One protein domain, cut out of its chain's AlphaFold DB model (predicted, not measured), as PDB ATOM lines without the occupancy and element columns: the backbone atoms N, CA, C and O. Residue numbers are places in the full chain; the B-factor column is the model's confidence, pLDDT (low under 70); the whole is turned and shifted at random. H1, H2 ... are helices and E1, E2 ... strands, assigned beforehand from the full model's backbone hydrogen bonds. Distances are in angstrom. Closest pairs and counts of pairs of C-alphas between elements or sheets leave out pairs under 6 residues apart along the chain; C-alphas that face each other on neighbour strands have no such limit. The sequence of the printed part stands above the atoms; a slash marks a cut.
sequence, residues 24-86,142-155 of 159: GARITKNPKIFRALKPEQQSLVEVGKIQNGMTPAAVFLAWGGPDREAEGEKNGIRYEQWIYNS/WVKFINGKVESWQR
ATOM      1  N   GLY A  24      58.247  -6.750  14.619       92.31
ATOM      2  CA  GLY A  24      59.378  -5.873  14.944       92.31
ATOM      3  C   GLY A  24      60.606  -6.118  14.065       92.31
ATOM      4  O   GLY A  24      61.206  -5.177  13.550       92.31
ATOM      5  N   ALA A  25      60.943  -7.381  13.795       92.12
ATOM      6  CA  ALA A  25      62.056  -7.700  12.908       92.12
ATOM      7  C   ALA A  25      61.802  -7.277  11.453       92.12
ATOM      8  O   ALA A  25      62.716  -6.810  10.768       92.12
ATOM      9  N   ARG A  26      60.559  -7.413  10.976       93.69
ATOM     10  CA  ARG A  26      60.166  -6.970   9.631       93.69
ATOM     11  C   ARG A  26      60.211  -5.453   9.499       93.69
ATOM     12  O   ARG A  26      60.698  -4.964   8.480       93.69
ATOM     13  N   ILE A  27      59.773  -4.728  10.528       95.25
ATOM     14  CA  ILE A  27      59.833  -3.263  10.600       95.25
ATOM     15  C   ILE A  27      61.288  -2.785  10.548       95.25
ATOM     16  O   ILE A  27      61.614  -1.934   9.724       95.25
ATOM     17  N   THR A  28      62.179  -3.379  11.348       94.38
ATOM     18  CA  THR A  28      63.610  -3.029  11.357       94.38
ATOM     19  C   THR A  28      64.269  -3.241   9.995       94.38
ATOM     20  O   THR A  28      65.102  -2.437   9.583       94.38
ATOM     21  N   LYS A  29      63.871  -4.286   9.256       94.62
ATOM     22  CA  LYS A  29      64.347  -4.530   7.883       94.62
ATOM     23  C   LYS A  29      63.747  -3.567   6.852       94.62
ATOM     24  O   LYS A  29      64.379  -3.303   5.836       94.62
ATOM     25  N   ASN A  30      62.551  -3.035   7.104       94.94
ATOM     26  CA  ASN A  30      61.789  -2.223   6.153       94.94
ATOM     27  C   ASN A  30      61.297  -0.891   6.765       94.94
ATOM     28  O   ASN A  30      60.101  -0.579   6.703       94.94
ATOM     29  N   PRO A  31      62.191  -0.045   7.316       95.88
ATOM     30  CA  PRO A  31      61.788   1.142   8.073       95.88
ATOM     31  C   PRO A  31      61.107   2.204   7.202       95.88
ATOM     32  O   PRO A  31      60.261   2.953   7.685       95.88
ATOM     33  N   LYS A  32      61.446   2.271   5.905       96.81
ATOM     34  CA  LYS A  32      60.824   3.207   4.953       96.81
ATOM     35  C   LYS A  32      59.341   2.902   4.739       96.81
ATOM     36  O   LYS A  32      58.538   3.827   4.725       96.81
ATOM     37  N   ILE A  33      58.989   1.619   4.615       94.75
ATOM     38  CA  ILE A  33      57.599   1.181   4.440       94.75
ATOM     39  C   ILE A  33      56.801   1.526   5.695       94.75
ATOM     40  O   ILE A  33      55.750   2.144   5.593       94.75
ATOM     41  N   PHE A  34      57.338   1.195   6.874       96.69
ATOM     42  CA  PHE A  34      56.670   1.450   8.149       96.69
ATOM     43  C   PHE A  34      56.394   2.942   8.381       96.69
ATOM     44  O   PHE A  34      55.270   3.324   8.695       96.69
ATOM     45  N   ARG A  35      57.391   3.804   8.139       96.69
ATOM     46  CA  ARG A  35      57.249   5.263   8.290       96.69
ATOM     47  C   ARG A  35      56.255   5.887   7.308       96.69
ATOM     48  O   ARG A  35      55.725   6.950   7.602       96.69
ATOM     49  N   ALA A  36      56.009   5.251   6.162       96.38
ATOM     50  CA  ALA A  36      55.027   5.712   5.183       96.38
ATOM     51  C   ALA A  36      53.577   5.346   5.560       96.38
ATOM     52  O   ALA A  36      52.638   5.862   4.953       96.38
ATOM     53  N   LEU A  37      53.376   4.457   6.539       95.88
ATOM     54  CA  LEU A  37      52.045   4.095   7.025       95.88
ATOM     55  C   LEU A  37      51.437   5.213   7.873       95.88
ATOM     56  O   LEU A  37      52.148   5.974   8.527       95.88
ATOM     57  N   LYS A  38      50.101   5.258   7.926       96.50
ATOM     58  CA  LYS A  38      49.384   6.130   8.867       96.50
ATOM     59  C   LYS A  38      49.706   5.729  10.318       96.50
ATOM     60  O   LYS A  38      49.868   4.534  10.564       96.50
ATOM     61  N   PRO A  39      49.691   6.658  11.290       95.94
ATOM     62  CA  PRO A  39      49.977   6.341  12.695       95.94
ATOM     63  C   PRO A  39      49.116   5.203  13.270       95.94
ATOM     64  O   PRO A  39      49.625   4.308  13.936       95.94
ATOM     65  N   GLU A  40      47.824   5.168  12.936       95.94
ATOM     66  CA  GLU A  40      46.914   4.081  13.334       95.94
ATOM     67  C   GLU A  40      47.310   2.721  12.741       95.94
ATOM     68  O   GLU A  40      47.134   1.677  13.359       95.94
ATOM     69  N   GLN A  41      47.854   2.713  11.523       97.00
ATOM     70  CA  GLN A  41      48.318   1.486  10.880       97.00
ATOM     71  C   GLN A  41      49.659   1.032  11.457       97.00
ATOM     72  O   GLN A  41      49.890  -0.168  11.550       97.00
ATOM     73  N   GLN A  42      50.520   1.968  11.865       96.94
ATOM     74  CA  GLN A  42      51.791   1.661  12.521       96.94
ATOM     75  C   GLN A  42      51.562   0.888  13.823       96.94
ATOM     76  O   GLN A  42      52.113  -0.201  13.976       96.94
ATOM     77  N   SER A  43      50.676   1.379  14.697       96.88
ATOM     78  CA  SER A  43      50.381   0.718  15.977       96.88
ATOM     79  C   SER A  43      49.774  -0.677  15.799       96.88
ATOM     80  O   SER A  43      50.090  -1.595  16.555       96.88
ATOM     81  N   LEU A  44      48.946  -0.880  14.768       96.38
ATOM     82  CA  LEU A  44      48.419  -2.203  14.422       96.38
ATOM     83  C   LEU A  44      49.512  -3.148  13.918       96.38
ATOM     84  O   LEU A  44      49.585  -4.296  14.360       96.38
ATOM     85  N   VAL A  45      50.371  -2.670  13.018       95.75
ATOM     86  CA  VAL A  45      51.460  -3.458  12.432       95.75
ATOM     87  C   VAL A  45      52.456  -3.907  13.502       95.75
ATOM     88  O   VAL A  45      52.880  -5.060  13.473       95.75
ATOM     89  N   GLU A  46      52.773  -3.055  14.477       94.44
ATOM     90  CA  GLU A  46      53.660  -3.390  15.603       94.44
ATOM     91  C   GLU A  46      53.173  -4.603  16.402       94.44
ATOM     92  O   GLU A  46      53.971  -5.465  16.772       94.44
ATOM     93  N   VAL A  47      51.858  -4.722  16.602       93.81
ATOM     94  CA  VAL A  47      51.234  -5.860  17.299       93.81
ATOM     95  C   VAL A  47      50.791  -6.978  16.347       93.81
ATOM     96  O   VAL A  47      50.059  -7.889  16.734       93.81
ATOM     97  N   GLY A  48      51.206  -6.914  15.077       93.56
ATOM     98  CA  GLY A  48      50.890  -7.909  14.057       93.56
ATOM     99  C   GLY A  48      49.407  -7.978  13.692       93.56
ATOM    100  O   GLY A  48      48.938  -9.030  13.263       93.56
ATOM    101  N   LYS A  49      48.637  -6.907  13.890       94.56
ATOM    102  CA  LYS A  49      47.236  -6.793  13.463       94.56
ATOM    103  C   LYS A  49      47.149  -6.070  12.120       94.56
ATOM    104  O   LYS A  49      48.011  -5.269  11.772       94.56
ATOM    105  N   ILE A  50      46.081  -6.354  11.381       95.62
ATOM    106  CA  ILE A  50      45.751  -5.670  10.130       95.62
ATOM    107  C   ILE A  50      44.319  -5.151  10.180       95.62
ATOM    108  O   ILE A  50      43.525  -5.580  11.016       95.62
ATOM    109  N   GLN A  51      43.995  -4.224   9.286       95.88
ATOM    110  CA  GLN A  51      42.641  -3.708   9.118       95.88
ATOM    111  C   GLN A  51      42.332  -3.459   7.644       95.88
ATOM    112  O   GLN A  51      43.238  -3.344   6.814       95.88
ATOM    113  N   ASN A  52      41.045  -3.314   7.335       96.75
ATOM    114  CA  ASN A  52      40.592  -2.974   5.993       96.75
ATOM    115  C   ASN A  52      41.194  -1.634   5.536       96.75
ATOM    116  O   ASN A  52      41.397  -0.708   6.320       96.75
ATOM    117  N   GLY A  53      41.515  -1.539   4.249       96.50
ATOM    118  CA  GLY A  53      42.164  -0.378   3.646       96.50
ATOM    119  C   GLY A  53      43.690  -0.337   3.784       96.50
ATOM    120  O   GLY A  53      44.312   0.555   3.204       96.50
ATOM    121  N   MET A  54      44.313  -1.268   4.519       97.56
ATOM    122  CA  MET A  54      45.774  -1.421   4.542       97.56
ATOM    123  C   MET A  54      46.322  -1.857   3.181       97.56
ATOM    124  O   MET A  54      45.641  -2.536   2.421       97.56
ATOM    125  N   THR A  55      47.562  -1.478   2.870       97.44
ATOM    126  CA  THR A  55      48.254  -1.921   1.650       97.44
ATOM    127  C   THR A  55      48.902  -3.297   1.854       97.44
ATOM    128  O   THR A  55      49.205  -3.650   2.998       97.44
ATOM    129  N   PRO A  56      49.201  -4.056   0.781       97.38
ATOM    130  CA  PRO A  56      49.970  -5.302   0.869       97.38
ATOM    131  C   PRO A  56      51.286  -5.131   1.630       97.38
ATOM    132  O   PRO A  56      51.658  -5.973   2.437       97.38
ATOM    133  N   ALA A  57      51.951  -3.985   1.466       96.94
ATOM    134  CA  ALA A  57      53.174  -3.672   2.197       96.94
ATOM    135  C   ALA A  57      52.948  -3.561   3.719       96.94
ATOM    136  O   ALA A  57      53.772  -4.036   4.498       96.94
ATOM    137  N   ALA A  58      51.827  -2.981   4.161       97.12
ATOM    138  CA  ALA A  58      51.466  -2.943   5.579       97.12
ATOM    139  C   ALA A  58      51.153  -4.348   6.120       97.12
ATOM    140  O   ALA A  58      51.615  -4.712   7.201       97.12
ATOM    141  N   VAL A  59      50.425  -5.158   5.343       97.00
ATOM    142  CA  VAL A  59      50.125  -6.557   5.690       97.00
ATOM    143  C   VAL A  59      51.406  -7.377   5.785       97.00
ATOM    144  O   VAL A  59      51.587  -8.102   6.757       97.00
ATOM    145  N   PHE A  60      52.340  -7.201   4.853       96.25
ATOM    146  CA  PHE A  60      53.647  -7.844   4.894       96.25
ATOM    147  C   PHE A  60      54.410  -7.504   6.177       96.25
ATOM    148  O   PHE A  60      54.985  -8.392   6.800       96.25
ATOM    149  N   LEU A  61      54.394  -6.247   6.633       96.25
ATOM    150  CA  LEU A  61      55.028  -5.896   7.906       96.25
ATOM    151  C   LEU A  61      54.343  -6.579   9.098       96.25
ATOM    152  O   LEU A  61      55.030  -7.093   9.983       96.25
ATOM    153  N   ALA A  62      53.009  -6.635   9.109       95.00
ATOM    154  CA  ALA A  62      52.251  -7.230  10.204       95.00
ATOM    155  C   ALA A  62      52.367  -8.763  10.239       95.00
ATOM    156  O   ALA A  62      52.683  -9.331  11.284       95.00
ATOM    157  N   TRP A  63      52.109  -9.441   9.122       93.94
ATOM    158  CA  TRP A  63      51.924 -10.896   9.036       93.94
ATOM    159  C   TRP A  63      53.077 -11.621   8.331       93.94
ATOM    160  O   TRP A  63      53.277 -12.807   8.564       93.94
ATOM    161  N   GLY A  64      53.892 -10.914   7.548       93.88
ATOM    162  CA  GLY A  64      54.930 -11.511   6.707       93.88
ATOM    163  C   GLY A  64      54.429 -11.866   5.309       93.88
ATOM    164  O   GLY A  64      53.305 -11.527   4.926       93.88
ATOM    165  N   GLY A  65      55.299 -12.520   4.537       93.38
ATOM    166  CA  GLY A  65      54.953 -13.022   3.208       93.38
ATOM    167  C   GLY A  65      53.951 -14.178   3.296       93.38
ATOM    168  O   GLY A  65      54.012 -14.939   4.265       93.38
ATOM    169  N   PRO A  66      53.024 -14.291   2.334       95.25
ATOM    170  CA  PRO A  66      52.081 -15.397   2.286       95.25
ATOM    171  C   PRO A  66      52.775 -16.712   1.928       95.25
ATOM    172  O   PRO A  66      53.821 -16.727   1.283       95.25
ATOM    173  N   ASP A  67      52.148 -17.828   2.293       94.25
ATOM    174  CA  ASP A  67      52.578 -19.145   1.816       94.25
ATOM    175  C   ASP A  67      52.085 -19.407   0.391       94.25
ATOM    176  O   ASP A  67      52.703 -20.158  -0.363       94.25
ATOM    177  N   ARG A  68      50.935 -18.823   0.033       94.62
ATOM    178  CA  ARG A  68      50.370 -18.868  -1.317       94.62
ATOM    179  C   ARG A  68      49.688 -17.556  -1.669       94.62
ATOM    180  O   ARG A  68      48.986 -16.969  -0.847       94.62
ATOM    181  N   GLU A  69      49.816 -17.179  -2.928       96.12
ATOM    182  CA  GLU A  69      49.083 -16.081  -3.546       96.12
ATOM    183  C   GLU A  69      48.108 -16.667  -4.566       96.12
ATOM    184  O   GLU A  69      48.416 -17.638  -5.260       96.12
ATOM    185  N   ALA A  70      46.901 -16.117  -4.611       94.88
ATOM    186  CA  ALA A  70      45.871 -16.489  -5.562       94.88
ATOM    187  C   ALA A  70      45.250 -15.226  -6.150       94.88
ATOM    188  O   ALA A  70      44.993 -14.264  -5.433       94.88
ATOM    189  N   GLU A  71      44.949 -15.252  -7.437       95.62
ATOM    190  CA  GLU A  71      44.223 -14.182  -8.111       95.62
ATOM    191  C   GLU A  71      42.867 -14.699  -8.574       95.62
ATOM    192  O   GLU A  71      42.684 -15.891  -8.839       95.62
ATOM    193  N   GLY A  72      41.894 -13.803  -8.665       94.12
ATOM    194  CA  GLY A  72      40.571 -14.156  -9.145       94.12
ATOM    195  C   GLY A  72      39.751 -12.944  -9.534       94.12
ATOM    196  O   GLY A  72      40.170 -11.794  -9.400       94.12
ATOM    197  N   GLU A  73      38.546 -13.216 -10.008       94.62
ATOM    198  CA  GLU A  73      37.565 -12.199 -10.342       94.62
ATOM    199  C   GLU A  73      36.223 -12.590  -9.729       94.62
ATOM    200  O   GLU A  73      35.796 -13.742  -9.810       94.62
ATOM    201  N   LYS A  74      35.554 -11.633  -9.087       89.81
ATOM    202  CA  LYS A  74      34.200 -11.818  -8.567       89.81
ATOM    203  C   LYS A  74      33.370 -10.594  -8.910       89.81
ATOM    204  O   LYS A  74      33.752  -9.479  -8.572       89.81
ATOM    205  N   ASN A  75      32.225 -10.809  -9.555       92.44
ATOM    206  CA  ASN A  75      31.320  -9.739  -9.987       92.44
ATOM    207  C   ASN A  75      32.025  -8.668 -10.851       92.44
ATOM    208  O   ASN A  75      31.776  -7.479 -10.678       92.44
ATOM    209  N   GLY A  76      32.947  -9.079 -11.732       93.06
ATOM    210  CA  GLY A  76      33.722  -8.165 -12.583       93.06
ATOM    211  C   GLY A  76      34.865  -7.429 -11.874       93.06
ATOM    212  O   GLY A  76      35.545  -6.617 -12.495       93.06
ATOM    213  N   ILE A  77      35.095  -7.686 -10.582       94.75
ATOM    214  CA  ILE A  77      36.172  -7.068  -9.808       94.75
ATOM    215  C   ILE A  77      37.291  -8.086  -9.619       94.75
ATOM    216  O   ILE A  77      37.087  -9.141  -9.007       94.75
ATOM    217  N   ARG A  78      38.483  -7.755 -10.120       96.00
ATOM    218  CA  ARG A  78      39.693  -8.540  -9.873       96.00
ATOM    219  C   ARG A  78      40.172  -8.352  -8.442       96.00
ATOM    220  O   ARG A  78      40.164  -7.237  -7.917       96.00
ATOM    221  N   TYR A  79      40.601  -9.444  -7.832       96.88
ATOM    222  CA  TYR A  79      41.168  -9.448  -6.497       96.88
ATOM    223  C   TYR A  79      42.414 -10.326  -6.439       96.88
ATOM    224  O   TYR A  79      42.554 -11.301  -7.178       96.88
ATOM    225  N   GLU A  80      43.280  -9.983  -5.502       97.62
ATOM    226  CA  GLU A  80      44.430 -10.778  -5.088       97.62
ATOM    227  C   GLU A  80      44.140 -11.312  -3.684       97.62
ATOM    228  O   GLU A  80      43.524 -10.632  -2.862       97.62
ATOM    229  N   GLN A  81      44.528 -12.544  -3.393       97.56
ATOM    230  CA  GLN A  81      44.308 -13.178  -2.106       97.56
ATOM    231  C   GLN A  81      45.585 -13.847  -1.617       97.56
ATOM    232  O   GLN A  81      46.106 -14.774  -2.229       97.56
ATOM    233  N   TRP A  82      46.047 -13.397  -0.460       97.69
ATOM    234  CA  TRP A  82      47.161 -13.979   0.270       97.69
ATOM    235  C   TRP A  82      46.637 -15.031   1.235       97.69
ATOM    236  O   TRP A  82      45.657 -14.795   1.946       97.69
ATOM    237  N   ILE A  83      47.278 -16.194   1.259       96.19
ATOM    238  CA  ILE A  83      46.883 -17.341   2.072       96.19
ATOM    239  C   ILE A  83      48.073 -17.764   2.929       96.19
ATOM    240  O   ILE A  83      49.181 -17.963   2.429       96.19
ATOM    241  N   TYR A  84      47.805 -17.936   4.217       93.88
ATOM    242  CA  TYR A  84      48.755 -18.381   5.224       93.88
ATOM    243  C   TYR A  84      48.283 -19.720   5.783       93.88
ATOM    244  O   TYR A  84      47.104 -19.894   6.117       93.88
ATOM    245  N   ASN A  85      49.194 -20.677   5.868       91.81
ATOM    246  CA  ASN A  85      48.923 -22.015   6.348       91.81
ATOM    247  C   ASN A  85      49.355 -22.158   7.809       91.81
ATOM    248  O   ASN A  85      50.399 -21.656   8.217       91.81
ATOM    249  N   SER A  86      48.575 -22.902   8.588       88.12
ATOM    250  CA  SER A  86      49.063 -23.526   9.818       88.12
ATOM    251  C   SER A  86      49.235 -25.024   9.594       88.12
ATOM    252  O   SER A  86      48.674 -25.607   8.663       88.12
ATOM    253  N   TRP A 142      43.817 -15.735   5.823       95.94
ATOM    254  CA  TRP A 142      43.859 -15.177   4.480       95.94
ATOM    255  C   TRP A 142      43.543 -13.687   4.494       95.94
ATOM    256  O   TRP A 142      42.871 -13.179   5.392       95.94
ATOM    257  N   VAL A 143      44.032 -12.987   3.476       97.81
ATOM    258  CA  VAL A 143      43.800 -11.558   3.259       97.81
ATOM    259  C   VAL A 143      43.441 -11.358   1.801       97.81
ATOM    260  O   VAL A 143      44.150 -11.841   0.925       97.81
ATOM    261  N   LYS A 144      42.341 -10.660   1.535       97.62
ATOM    262  CA  LYS A 144      41.907 -10.314   0.186       97.62
ATOM    263  C   LYS A 144      42.159  -8.843  -0.084       97.62
ATOM    264  O   LYS A 144      41.764  -7.981   0.704       97.62
ATOM    265  N   PHE A 145      42.763  -8.570  -1.229       98.06
ATOM    266  CA  PHE A 145      43.058  -7.242  -1.723       98.06
ATOM    267  C   PHE A 145      42.214  -6.923  -2.948       98.06
ATOM    268  O   PHE A 145      42.136  -7.701  -3.896       98.06
ATOM    269  N   ILE A 146      41.629  -5.732  -2.942       96.94
ATOM    270  CA  ILE A 146      40.985  -5.125  -4.104       96.94
ATOM    271  C   ILE A 146      41.629  -3.758  -4.299       96.94
ATOM    272  O   ILE A 146      41.753  -2.983  -3.348       96.94
ATOM    273  N   ASN A 147      42.079  -3.461  -5.521       95.12
ATOM    274  CA  ASN A 147      42.774  -2.210  -5.855       95.12
ATOM    275  C   ASN A 147      43.963  -1.906  -4.916       95.12
ATOM    276  O   ASN A 147      44.145  -0.773  -4.466       95.12
ATOM    277  N   GLY A 148      44.746  -2.935  -4.571       95.25
ATOM    278  CA  GLY A 148      45.924  -2.804  -3.707       95.25
ATOM    279  C   GLY A 148      45.606  -2.456  -2.249       95.25
ATOM    280  O   GLY A 148      46.461  -1.912  -1.548       95.25
ATOM    281  N   LYS A 149      44.381  -2.729  -1.783       97.12
ATOM    282  CA  LYS A 149      43.960  -2.502  -0.397       97.12
ATOM    283  C   LYS A 149      43.218  -3.701   0.167       97.12
ATOM    284  O   LYS A 149      42.444  -4.327  -0.545       97.12
ATOM    285  N   VAL A 150      43.416  -3.974   1.455       97.69
ATOM    286  CA  VAL A 150      42.683  -5.012   2.188       97.69
ATOM    287  C   VAL A 150      41.188  -4.709   2.139       97.69
ATOM    288  O   VAL A 150      40.750  -3.671   2.637       97.69
ATOM    289  N   GLU A 151      40.413  -5.613   1.560       96.94
ATOM    290  CA  GLU A 151      38.950  -5.551   1.550       96.94
ATOM    291  C   GLU A 151      38.363  -6.415   2.666       96.94
ATOM    292  O   GLU A 151      37.519  -5.954   3.431       96.94
ATOM    293  N   SER A 152      38.870  -7.637   2.808       96.25
ATOM    294  CA  SER A 152      38.480  -8.571   3.856       96.25
ATOM    295  C   SER A 152      39.660  -9.443   4.256       96.25
ATOM    296  O   SER A 152      40.616  -9.629   3.500       96.25
ATOM    297  N   TRP A 153      39.613  -9.965   5.475       96.50
ATOM    298  CA  TRP A 153      40.631 -10.865   5.986       96.50
ATOM    299  C   TRP A 153      40.052 -11.758   7.071       96.50
ATOM    300  O   TRP A 153      39.069 -11.424   7.732       96.50
ATOM    301  N   GLN A 154      40.707 -12.890   7.271       94.94
ATOM    302  CA  GLN A 154      40.439 -13.809   8.359       94.94
ATOM    303  C   GLN A 154      41.768 -14.233   8.959       94.94
ATOM    304  O   GLN A 154      42.729 -14.512   8.239       94.94
ATOM    305  N   ARG A 155      41.815 -14.308  10.286       89.12
ATOM    306  CA  ARG A 155      42.963 -14.836  11.010       89.12
ATOM    307  C   ARG A 155      42.540 -16.069  11.791       89.12
ATOM    308  O   ARG A 155      41.605 -15.993  12.585       89.12
TER     309      ARG A 155
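What this domain is: This is residues 24 to 86 and 142 to 155 of the 159 residues of an uncharacterized protein of Verrucomicrobiales bacterium (UniProt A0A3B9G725). A strongly twisted sheet of four strands makes one half of the domain, and a cluster of four short helices makes the other, with H4 in the middle between the sheet and the helices H1, H2 and H3. H4 packs on the sheet, near E3 and E4, while the turn of the hairpin E1 and E2, at Asn 75, is at the far end of the domain from H1. The printed part has 77 residues with four named helices followed by four named strands, H1 H2 H3 H4 E1 E2 E3 E4; the sheet's order is E1 - E2 - E3 - E4, all antiparallel, and the class is mixed, helices and strands. The whole is compact, with a radius of gyration of the C-alphas of 12.4 A, and the C-alphas span 37 by 27 by 18 A along their three main axes.

Where its parts are: The longest strand by residues is E2, residues 77 to 86, 28.7 A from first to last C-alpha. Before it in the chain comes E1, residues 68 to 74, 19.1 A, with C-alpha 68 at (50.370, -18.868, -1.317). E3, residues 142 to 146, measures 13.5 A, and E4, residues 149 to 154, measures 14.7 A and ends with C-alpha 154 at (40.439, -13.809, 8.359). H4, residues 56 to 63, is 10.1 A long, and H3, residues 39 to 46, is 10.8 A long. H1, residues 24 to 29, and H2, residues 31 to 36, are each 8.7 A long; C-alpha 24 is at (59.378, -5.873, 14.944).

How they stand to each other: In the sheet, E1 and E4 are the edge strands, E2 and E3 the inner ones. E1 and E2 form a hairpin, with directions at 148 degrees; N 70 and O 81 are 2.8 A apart, within hydrogen-bond range, as are N 81 and O 70, at 2.7 A. E2 and E3 are antiparallel at 164 degrees, with N 145 and O 80 within hydrogen-bond range at 2.7 A. E3 and E4 form the second hairpin, at 156 degrees, with N 144 and O 152 within hydrogen-bond range at 2.8 A. H4 is on the sheet at a height over the sheet of 8.1 A, only just over none of the strands, with 2 of its 8 C-alphas falling on E3; its closest C-alphas to E4 are those of Pro 56 and Lys 149, 6.8 A apart. H1, H2 and H3 are not on the sheet. H4 is the hub, touching these three helices. It touches H3 at a steep tilt of 45 degrees, the same way, with the closest C-alphas, those of Val 45 and Ala 62, 4.5 A apart. It touches H2 at a steep tilt of 59 degrees, opposite ways, closest at the C-alphas of Ile 33 and Ala 57, 6.9 A. H1 and H4 only just touch, with 3 pairs of C-alphas within 8 A; the closest are those of Arg 26 and Leu 61, 5.5 A. In H1, H2, H3 and H4, every O i to N i+4 pair is within hydrogen-bond range.

The domain as a whole: The two C-alphas farthest apart are those of Thr 28 and Asn 75, 39.3 A. Residues 87 to 141 are not printed; across this cut, on the link from E2 to E3, C-alphas 86 and 142 are 11.2 A apart. Of the links that are printed whole, none is long; H3 to H4, with 9 residues, is short but not tight, and the others are tight. The mean pLDDT of the printed part is 95.4, and no printed residue is under 70.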